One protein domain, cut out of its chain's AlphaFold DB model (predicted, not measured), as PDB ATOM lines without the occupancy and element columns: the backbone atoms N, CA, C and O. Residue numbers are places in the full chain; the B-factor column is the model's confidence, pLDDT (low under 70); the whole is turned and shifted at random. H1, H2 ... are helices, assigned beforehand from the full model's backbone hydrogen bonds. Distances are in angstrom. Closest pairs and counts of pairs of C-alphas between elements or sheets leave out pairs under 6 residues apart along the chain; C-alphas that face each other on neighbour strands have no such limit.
ATOM      1  N   ILE A   2      10.674  17.124  39.682       95.19
ATOM      2  CA  ILE A   2      12.073  16.855  40.082       95.19
ATOM      3  C   ILE A   2      12.986  18.093  40.028       95.19
ATOM      4  O   ILE A   2      13.620  18.413  41.025       95.19
ATOM      5  N   GLY A   3      13.038  18.844  38.923       96.25
ATOM      6  CA  GLY A   3      13.907  20.031  38.878       96.25
ATOM      7  C   GLY A   3      13.527  21.095  39.913       96.25
ATOM      8  O   GLY A   3      14.395  21.638  40.590       96.25
ATOM      9  N   GLY A   4      12.225  21.324  40.110       95.44
ATOM     10  CA  GLY A   4      11.726  22.227  41.152       95.44
ATOM     11  C   GLY A   4      12.142  21.808  42.566       95.44
ATOM     12  O   GLY A   4      12.475  22.671  43.372       95.44
ATOM     13  N   PHE A   5      12.205  20.503  42.852       97.25
ATOM     14  CA  PHE A   5      12.705  19.988  44.129       97.25
ATOM     15  C   PHE A   5      14.169  20.378  44.367       97.25
ATOM     16  O   PHE A   5      14.488  20.935  45.413       97.25
ATOM     17  N   PHE A   6      15.053  20.171  43.389       98.12
ATOM     18  CA  PHE A   6      16.472  20.509  43.539       98.12
ATOM     19  C   PHE A   6      16.737  22.019  43.569       98.12
ATOM     20  O   PHE A   6      17.528  22.486  44.391       98.12
ATOM     21  N   GLY A   7      16.054  22.800  42.726       97.69
ATOM     22  CA  GLY A   7      16.131  24.262  42.789       97.69
ATOM     23  C   GLY A   7      15.611  24.799  44.125       97.69
ATOM     24  O   GLY A   7      16.247  25.663  44.735       97.69
ATOM     25  N   GLY A   8      14.500  24.246  44.618       96.62
ATOM     26  CA  GLY A   8      13.913  24.579  45.914       96.62
ATOM     27  C   GLY A   8      14.817  24.220  47.091       96.62
ATOM     28  O   GLY A   8      15.010  25.049  47.975       96.62
ATOM     29  N   LEU A   9      15.436  23.034  47.080       98.12
ATOM     30  CA  LEU A   9      16.413  22.624  48.093       98.12
ATOM     31  C   LEU A   9      17.585  23.603  48.172       98.12
ATOM     32  O   LEU A   9      17.905  24.087  49.255       98.12
ATOM     33  N   TYR A  10      18.194  23.936  47.029       98.19
ATOM     34  CA  TYR A  10      19.280  24.913  46.977       98.19
ATOM     35  C   TYR A  10      18.851  26.268  47.566       98.19
ATOM     36  O   TYR A  10      19.538  26.814  48.429       98.19
ATOM     37  N   ALA A  11      17.696  26.788  47.143       97.62
ATOM     38  CA  ALA A  11      17.167  28.057  47.638       97.62
ATOM     39  C   ALA A  11      16.880  28.026  49.149       97.62
ATOM     40  O   ALA A  11      17.205  28.983  49.856       97.62
ATOM     41  N   GLY A  12      16.320  26.920  49.645       97.31
ATOM     42  CA  GLY A  12      16.029  26.704  51.060       97.31
ATOM     43  C   GLY A  12      17.291  26.730  51.916       97.31
ATOM     44  O   GLY A  12      17.361  27.495  52.875       97.31
ATOM     45  N   PHE A  13      18.333  25.985  51.526       97.94
ATOM     46  CA  PHE A  13      19.617  25.991  52.241       97.94
ATOM     47  C   PHE A  13      20.300  27.359  52.241       97.94
ATOM     48  O   PHE A  13      20.996  27.707  53.191       97.94
ATOM     49  N   LYS A  14      20.106  28.154  51.186       97.25
ATOM     50  CA  LYS A  14      20.685  29.498  51.063       97.25
ATOM     51  C   LYS A  14      19.867  30.584  51.770       97.25
ATOM     52  O   LYS A  14      20.300  31.738  51.761       97.25
ATOM     53  N   GLY A  15      18.734  30.231  52.385       96.00
ATOM     54  CA  GLY A  15      17.874  31.165  53.112       96.00
ATOM     55  C   GLY A  15      17.205  32.194  52.201       96.00
ATOM     56  O   GLY A  15      17.083  33.358  52.580       96.00
ATOM     57  N   LEU A  16      16.828  31.788  50.985       96.75
ATOM     58  CA  LEU A  16      16.226  32.678  49.997       96.75
ATOM     59  C   LEU A  16      14.937  33.326  50.543       96.75
ATOM     60  O   LEU A  16      14.004  32.630  50.943       96.75
ATOM     61  N   LYS A  17      14.866  34.662  50.514       95.19
ATOM     62  CA  LYS A  17      13.743  35.446  51.048       95.19
ATOM     63  C   LYS A  17      13.090  36.329  49.988       95.19
ATOM     64  O   LYS A  17      13.756  37.178  49.397       95.19
ATOM     65  N   ALA A  18      11.777  36.177  49.819       94.31
ATOM     66  CA  ALA A  18      10.950  37.090  49.034       94.31
ATOM     67  C   ALA A  18      10.520  38.275  49.911       94.31
ATOM     68  O   ALA A  18      10.065  38.078  51.040       94.31
ATOM     69  N   TYR A  19      10.670  39.499  49.405       94.44
ATOM     70  CA  TYR A  19      10.353  40.724  50.149       94.44
ATOM     71  C   TYR A  19       8.940  41.243  49.880       94.44
ATOM     72  O   TYR A  19       8.389  41.973  50.699       94.44
ATOM     73  N   VAL A  20       8.344  40.843  48.758       93.62
ATOM     74  CA  VAL A  20       6.971  41.171  48.372       93.62
ATOM     75  C   VAL A  20       6.320  39.953  47.728       93.62
ATOM     76  O   VAL A  20       6.993  39.149  47.082       93.62
ATOM     77  N   PHE A  21       5.009  39.809  47.903       91.81
ATOM     78  CA  PHE A  21       4.243  38.771  47.224       91.81
ATOM     79  C   PHE A  21       3.922  39.224  45.796       91.81
ATOM     80  O   PHE A  21       3.330  40.284  45.602       91.81
ATOM     81  N   MET A  22       4.317  38.431  44.800       92.31
ATOM     82  CA  MET A  22       4.033  38.678  43.386       92.31
ATOM     83  C   MET A  22       3.680  37.369  42.680       92.31
ATOM     84  O   MET A  22       4.119  36.295  43.095       92.31
ATOM     85  N   THR A  23       2.915  37.464  41.591       93.12
ATOM     86  CA  THR A  23       2.666  36.329  40.695       93.12
ATOM     87  C   THR A  23       3.999  35.795  40.162       93.12
ATOM     88  O   THR A  23       4.820  36.597  39.725       93.12
ATOM     89  N   PRO A  24       4.252  34.477  40.162       86.56
ATOM     90  CA  PRO A  24       5.513  33.936  39.662       86.56
ATOM     91  C   PRO A  24       5.791  34.349  38.205       86.56
ATOM     92  O   PRO A  24       4.946  34.153  37.333       86.56
ATOM     93  N   GLY A  25       6.984  34.886  37.926       89.44
ATOM     94  CA  GLY A  25       7.412  35.226  36.567       89.44
ATOM     95  C   GLY A  25       8.838  35.782  36.486       89.44
ATOM     96  O   GLY A  25       9.454  36.115  37.492       89.44
ATOM     97  N   LEU A  26       9.380  35.916  35.270       91.25
ATOM     98  CA  LEU A  26      10.708  36.523  35.066       91.25
ATOM     99  C   LEU A  26      10.714  38.029  35.363       91.25
ATOM    100  O   LEU A  26      11.697  38.568  35.857       91.25
ATOM    101  N   ILE A  27       9.598  38.712  35.105       93.38
ATOM    102  CA  ILE A  27       9.461  40.155  35.353       93.38
ATOM    103  C   ILE A  27       9.425  40.453  36.864       93.38
ATOM    104  O   ILE A  27       9.732  41.562  37.289       93.38
ATOM    105  N   THR A  28       9.122  39.458  37.703       93.62
ATOM    106  CA  THR A  28       8.992  39.635  39.154       93.62
ATOM    107  C   THR A  28      10.301  39.453  39.911       93.62
ATOM    108  O   THR A  28      10.299  39.537  41.134       93.62
ATOM    109  N   LEU A  29      11.438  39.288  39.223       94.12
ATOM    110  CA  LEU A  29      12.772  39.206  39.832       94.12
ATOM    111  C   LEU A  29      13.083  40.295  40.884       94.12
ATOM    112  O   LEU A  29      13.719  39.951  41.885       94.12
ATOM    113  N   PRO A  30      12.607  41.555  40.762       93.19
ATOM    114  CA  PRO A  30      12.797  42.559  41.809       93.19
ATOM    115  C   PRO A  30      12.249  42.164  43.191       93.19
ATOM    116  O   PRO A  30      12.715  42.704  44.190       93.19
ATOM    117  N   MET A  31      11.332  41.188  43.294       95.31
ATOM    118  CA  MET A  31      10.813  40.696  44.585       95.31
ATOM    119  C   MET A  31      11.885  40.112  45.511       95.31
ATOM    120  O   MET A  31      11.650  39.979  46.712       95.31
ATOM    121  N   TRP A  32      13.039  39.734  44.958       95.69
ATOM    122  CA  TRP A  32      14.164  39.159  45.689       95.69
ATOM    123  C   TRP A  32      15.200  40.210  46.115       95.69
ATOM    124  O   TRP A  32      16.214  39.853  46.707       95.69
ATOM    125  N   ILE A  33      14.982  41.496  45.834       95.88
ATOM    126  CA  ILE A  33      15.871  42.583  46.263       95.88
ATOM    127  C   ILE A  33      15.367  43.137  47.596       95.88
ATOM    128  O   ILE A  33      14.182  43.427  47.752       95.88
ATOM    129  N   ASN A  34      16.271  43.292  48.564       95.62
ATOM    130  CA  ASN A  34      15.914  43.849  49.864       95.62
ATOM    131  C   ASN A  34      15.656  45.365  49.738       95.62
ATOM    132  O   ASN A  34      16.590  46.089  49.391       95.62
ATOM    133  N   PRO A  35      14.455  45.875  50.073       94.25
ATOM    134  CA  PRO A  35      14.156  47.303  49.952       94.25
ATOM    135  C   PRO A  35      14.976  48.179  50.912       94.25
ATOM    136  O   PRO A  35      15.255  49.330  50.597       94.25
ATOM    137  N   SER A  36      15.404  47.648  52.062       95.12
ATOM    138  CA  SER A  36      16.262  48.363  53.018       95.12
ATOM    139  C   SER A  36      17.732  48.396  52.592       95.12
ATOM    140  O   SER A  36      18.484  49.252  53.050       95.12
ATOM    141  N   TYR A  37      18.149  47.475  51.719       93.69
ATOM    142  CA  TYR A  37      19.525  47.353  51.232       93.69
ATOM    143  C   TYR A  37      19.522  47.037  49.726       93.69
ATOM    144  O   TYR A  37      19.866  45.918  49.336       93.69
ATOM    145  N   PRO A  38      19.147  48.001  48.864       89.25
ATOM    146  CA  PRO A  38      18.899  47.753  47.440       89.25
ATOM    147  C   PRO A  38      20.147  47.317  46.661       89.25
ATOM    148  O   PRO A  38      20.038  46.640  45.647       89.25
ATOM    149  N   ASN A  39      21.338  47.643  47.168       93.38
ATOM    150  CA  ASN A  39      22.610  47.224  46.573       93.38
ATOM    151  C   ASN A  39      22.991  45.772  46.928       93.38
ATOM    152  O   ASN A  39      23.980  45.250  46.414       93.38
ATOM    153  N   ASN A  40      22.247  45.110  47.822       94.31
ATOM    154  CA  ASN A  40      22.488  43.721  48.191       94.31
ATOM    155  C   ASN A  40      21.657  42.773  47.315       94.31
ATOM    156  O   ASN A  40      20.477  42.519  47.564       94.31
ATOM    157  N   PHE A  41      22.323  42.180  46.326       95.56
ATOM    158  CA  PHE A  41      21.719  41.259  45.363       95.56
ATOM    159  C   PHE A  41      21.824  39.777  45.752       95.56
ATOM    160  O   PHE A  41      21.569  38.910  44.919       95.56
ATOM    161  N   TYR A  42      22.184  39.447  46.998       96.62
ATOM    162  CA  TYR A  42      22.375  38.054  47.426       96.62
ATOM    163  C   TYR A  42      21.150  37.165  47.151       96.62
ATOM    164  O   TYR A  42      21.270  36.075  46.585       96.62
ATOM    165  N   ASN A  43      19.962  37.640  47.528       96.88
ATOM    166  CA  ASN A  43      18.711  36.904  47.339       96.88
ATOM    167  C   ASN A  43      18.337  36.809  45.853       96.88
ATOM    168  O   ASN A  43      17.951  35.737  45.395       96.88
ATOM    169  N   LEU A  44      18.538  37.882  45.080       96.75
ATOM    170  CA  LEU A  44      18.323  37.869  43.631       96.75
ATOM    171  C   LEU A  44      19.180  36.800  42.940       96.75
ATOM    172  O   LEU A  44      18.655  35.974  42.196       96.75
ATOM    173  N   TRP A  45      20.484  36.765  43.225       97.06
ATOM    174  CA  TRP A  45      21.380  35.766  42.644       97.06
ATOM    175  C   TRP A  45      21.029  34.347  43.077       97.06
ATOM    176  O   TRP A  45      21.018  33.437  42.254       97.06
ATOM    177  N   THR A  46      20.677  34.161  44.348       97.44
ATOM    178  CA  THR A  46      20.242  32.859  44.863       97.44
ATOM    179  C   THR A  46      18.974  32.368  44.149       97.44
ATOM    180  O   THR A  46      18.899  31.194  43.781       97.44
ATOM    181  N   ALA A  47      18.004  33.250  43.884       96.56
ATOM    182  CA  ALA A  47      16.801  32.916  43.121       96.56
ATOM    183  C   ALA A  47      17.127  32.532  41.669       96.56
ATOM    184  O   ALA A  47      16.661  31.501  41.189       96.56
ATOM    185  N   ILE A  48      17.971  33.311  40.985       97.19
ATOM    186  CA  ILE A  48      18.377  33.033  39.597       97.19
ATOM    187  C   ILE A  48      19.100  31.683  39.502       97.19
ATOM    188  O   ILE A  48      18.781  30.871  38.636       97.19
ATOM    189  N   ILE A  49      20.030  31.403  40.416       97.81
ATOM    190  CA  ILE A  49      20.756  30.128  40.439       97.81
ATOM    191  C   ILE A  49      19.790  28.965  40.701       97.81
ATOM    192  O   ILE A  49      19.859  27.951  40.011       97.81
ATOM    193  N   SER A  50      18.846  29.120  41.633       97.44
ATOM    194  CA  SER A  50      17.791  28.130  41.886       97.44
ATOM    195  C   SER A  50      16.965  27.825  40.627       97.44
ATOM    196  O   SER A  50      16.744  26.656  40.301       97.44
ATOM    197  N   MET A  51      16.579  28.857  39.870       96.38
ATOM    198  CA  MET A  51      15.856  28.711  38.602       96.38
ATOM    199  C   MET A  51      16.678  27.968  37.544       96.38
ATOM    200  O   MET A  51      16.150  27.094  36.852       96.38
ATOM    201  N   VAL A  52      17.970  28.280  37.432       97.69
ATOM    202  CA  VAL A  52      18.886  27.614  36.495       97.69
ATOM    203  C   VAL A  52      19.076  26.147  36.877       97.69
ATOM    204  O   VAL A  52      18.947  25.283  36.015       97.69
ATOM    205  N   ILE A  53      19.283  25.838  38.162       98.06
ATOM    206  CA  ILE A  53      19.369  24.460  38.673       98.06
ATOM    207  C   ILE A  53      18.102  23.681  38.312       98.06
ATOM    208  O   ILE A  53      18.186  22.593  37.743       98.06
ATOM    209  N   ALA A  54      16.925  24.249  38.594       97.44
ATOM    210  CA  ALA A  54      15.656  23.597  38.294       97.44
ATOM    211  C   ALA A  54      15.476  23.333  36.793       97.44
ATOM    212  O   ALA A  54      15.002  22.259  36.410       97.44
ATOM    213  N   SER A  55      15.881  24.285  35.953       96.56
ATOM    214  CA  SER A  55      15.786  24.187  34.494       96.56
ATOM    215  C   SER A  55      16.734  23.128  33.937       96.56
ATOM    216  O   SER A  55      16.295  22.240  33.211       96.56
ATOM    217  N   ILE A  56      18.009  23.168  34.336       98.00
ATOM    218  CA  ILE A  56      19.045  22.225  33.898       98.00
ATOM    219  C   ILE A  56      18.676  20.797  34.301       98.00
ATOM    220  O   ILE A  56      18.683  19.899  33.462       98.00
ATOM    221  N   ILE A  57      18.303  20.580  35.565       97.56
ATOM    222  CA  ILE A  57      17.944  19.244  36.050       97.56
ATOM    223  C   ILE A  57      16.702  18.732  35.330       97.56
ATOM    224  O   ILE A  57      16.692  17.582  34.904       97.56
ATOM    225  N   SER A  58      15.675  19.569  35.149       95.81
ATOM    226  CA  SER A  58      14.481  19.153  34.402       95.81
ATOM    227  C   SER A  58      14.833  18.761  32.971       95.81
ATOM    228  O   SER A  58      14.390  17.720  32.507       95.81
ATOM    229  N   PHE A  59      15.671  19.553  32.301       95.38
ATOM    230  CA  PHE A  59      16.093  19.289  30.932       95.38
ATOM    231  C   PHE A  59      16.839  17.955  30.805       95.38
ATOM    232  O   PHE A  59      16.473  17.126  29.974       95.38
ATOM    233  N   PHE A  60      17.833  17.706  31.660       96.00
ATOM    234  CA  PHE A  60      18.576  16.446  31.635       96.00
ATOM    235  C   PHE A  60      17.707  15.246  32.014       96.00
ATOM    236  O   PHE A  60      17.797  14.220  31.349       96.00
ATOM    237  N   ILE A  61      16.835  15.369  33.022       94.62
ATOM    238  CA  ILE A  61      15.875  14.311  33.376       94.62
ATOM    239  C   ILE A  61      15.020  13.950  32.156       94.62
ATOM    240  O   ILE A  61      14.884  12.769  31.859       94.62
ATOM    241  N   THR A  62      14.490  14.940  31.432       92.50
ATOM    242  CA  THR A  62      13.700  14.701  30.215       92.50
ATOM    243  C   THR A  62      14.519  13.987  29.139       92.50
ATOM    244  O   THR A  62      14.028  13.039  28.540       92.50
ATOM    245  N   LEU A  63      15.778  14.382  28.918       92.12
ATOM    246  CA  LEU A  63      16.647  13.697  27.952       92.12
ATOM    247  C   LEU A  63      16.941  12.242  28.339       92.12
ATOM    248  O   LEU A  63      16.985  11.386  27.461       92.12
ATOM    249  N   PHE A  64      17.147  11.961  29.629       90.62
ATOM    250  CA  PHE A  64      17.423  10.608  30.115       90.62
ATOM    251  C   PHE A  64      16.186   9.711  30.135       90.62
ATOM    252  O   PHE A  64      16.315   8.524  29.852       90.62
ATOM    253  N   LEU A  65      15.008  10.252  30.467       89.31
ATOM    254  CA  LEU A  65      13.755   9.501  30.351       89.31
ATOM    255  C   LEU A  65      13.414   9.208  28.886       89.31
ATOM    256  O   LEU A  65      12.805   8.186  28.601       89.31
ATOM    257  N   GLY A  66      13.830  10.084  27.970       81.62
ATOM    258  CA  GLY A  66      13.478   9.983  26.563       81.62
ATOM    259  C   GLY A  66      12.046  10.444  26.293       81.62
ATOM    260  O   GLY A  66      11.382  11.042  27.138       81.62
TER     261      GLY A  66
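What this domain is: This is residues 2 to 66 of the 77 residues of an uncharacterized protein of Bombilactobacillus bombi (UniProt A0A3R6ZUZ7). Two helices run side by side in opposite directions, the shorter H1 against the longer H3, and a looser head of loops with the short helix H2 sits at the end where H3 begins. H3 makes most of the long axis, and its last turns reach past the first residue of H1. The printed part has 65 residues, with three named helices in the order H1, H2, H3 and no named strand; the class is all helix. It is only just loose, close to compact, with a radius of gyration of the C-alphas of 13.2 A, and its outline is a rod that spans 46 by 23 by 16 A.

Where its parts are: H1 comes first, residues 2 to 13, and measures 17.0 A from first to last C-alpha. C-alpha 2 is at (12.073, 16.855, 40.082). Residues 14 to 28 hold no named element; the C-alphas of this stretch lie 8 to 15 A from the mean of all C-alphas. H2, residues 29 to 32, is a short helix of 6.0 A, with C-alpha 29 at (12.772, 39.206, 39.832). H3, residues 42 to 65, is the longest helix, with 24 residues and 34.4 A, and it ends with C-alpha 65 at (13.755, 9.501, 30.351).

How they stand to each other: H1 and H3 touch, with 28 pairs of C-alphas within 8 A. Their closest C-alphas are those of Gly 3 and Ala 54, 4.0 A apart, and their centres are 8.3 A apart. Their lines stand at a shallow tilt of 26 degrees, and they run opposite ways. H2 touches H3 too, with 5 pairs of C-alphas within 8 A; the closest are those of Trp 32 and Leu 44, 4.8 A apart. H3 touches H2 with residues 43 to 47 alone. H1 and H2 are apart, with no C-alpha of the one within 8 A of the other. In H1 and H3 every pair of O of residue i and N of residue i+4 is within hydrogen-bond range. H2 is too short for such a pair; its one pair of O of residue i and N of residue i+3 is within range.

The domain as a whole: The two C-alphas farthest apart are those of Ser 36 and Gly 66, at 46.7 A, while the first and last printed C-alphas, those of Ile 2 and Gly 66, are 15.2 A apart. The link from H1 to H2, with 15 residues, is long; the link from H2 to H3, with 9 residues, is short but not tight. The printed part has no cut. The mean pLDDT of the printed part is 95.0, and no printed residue is under 70.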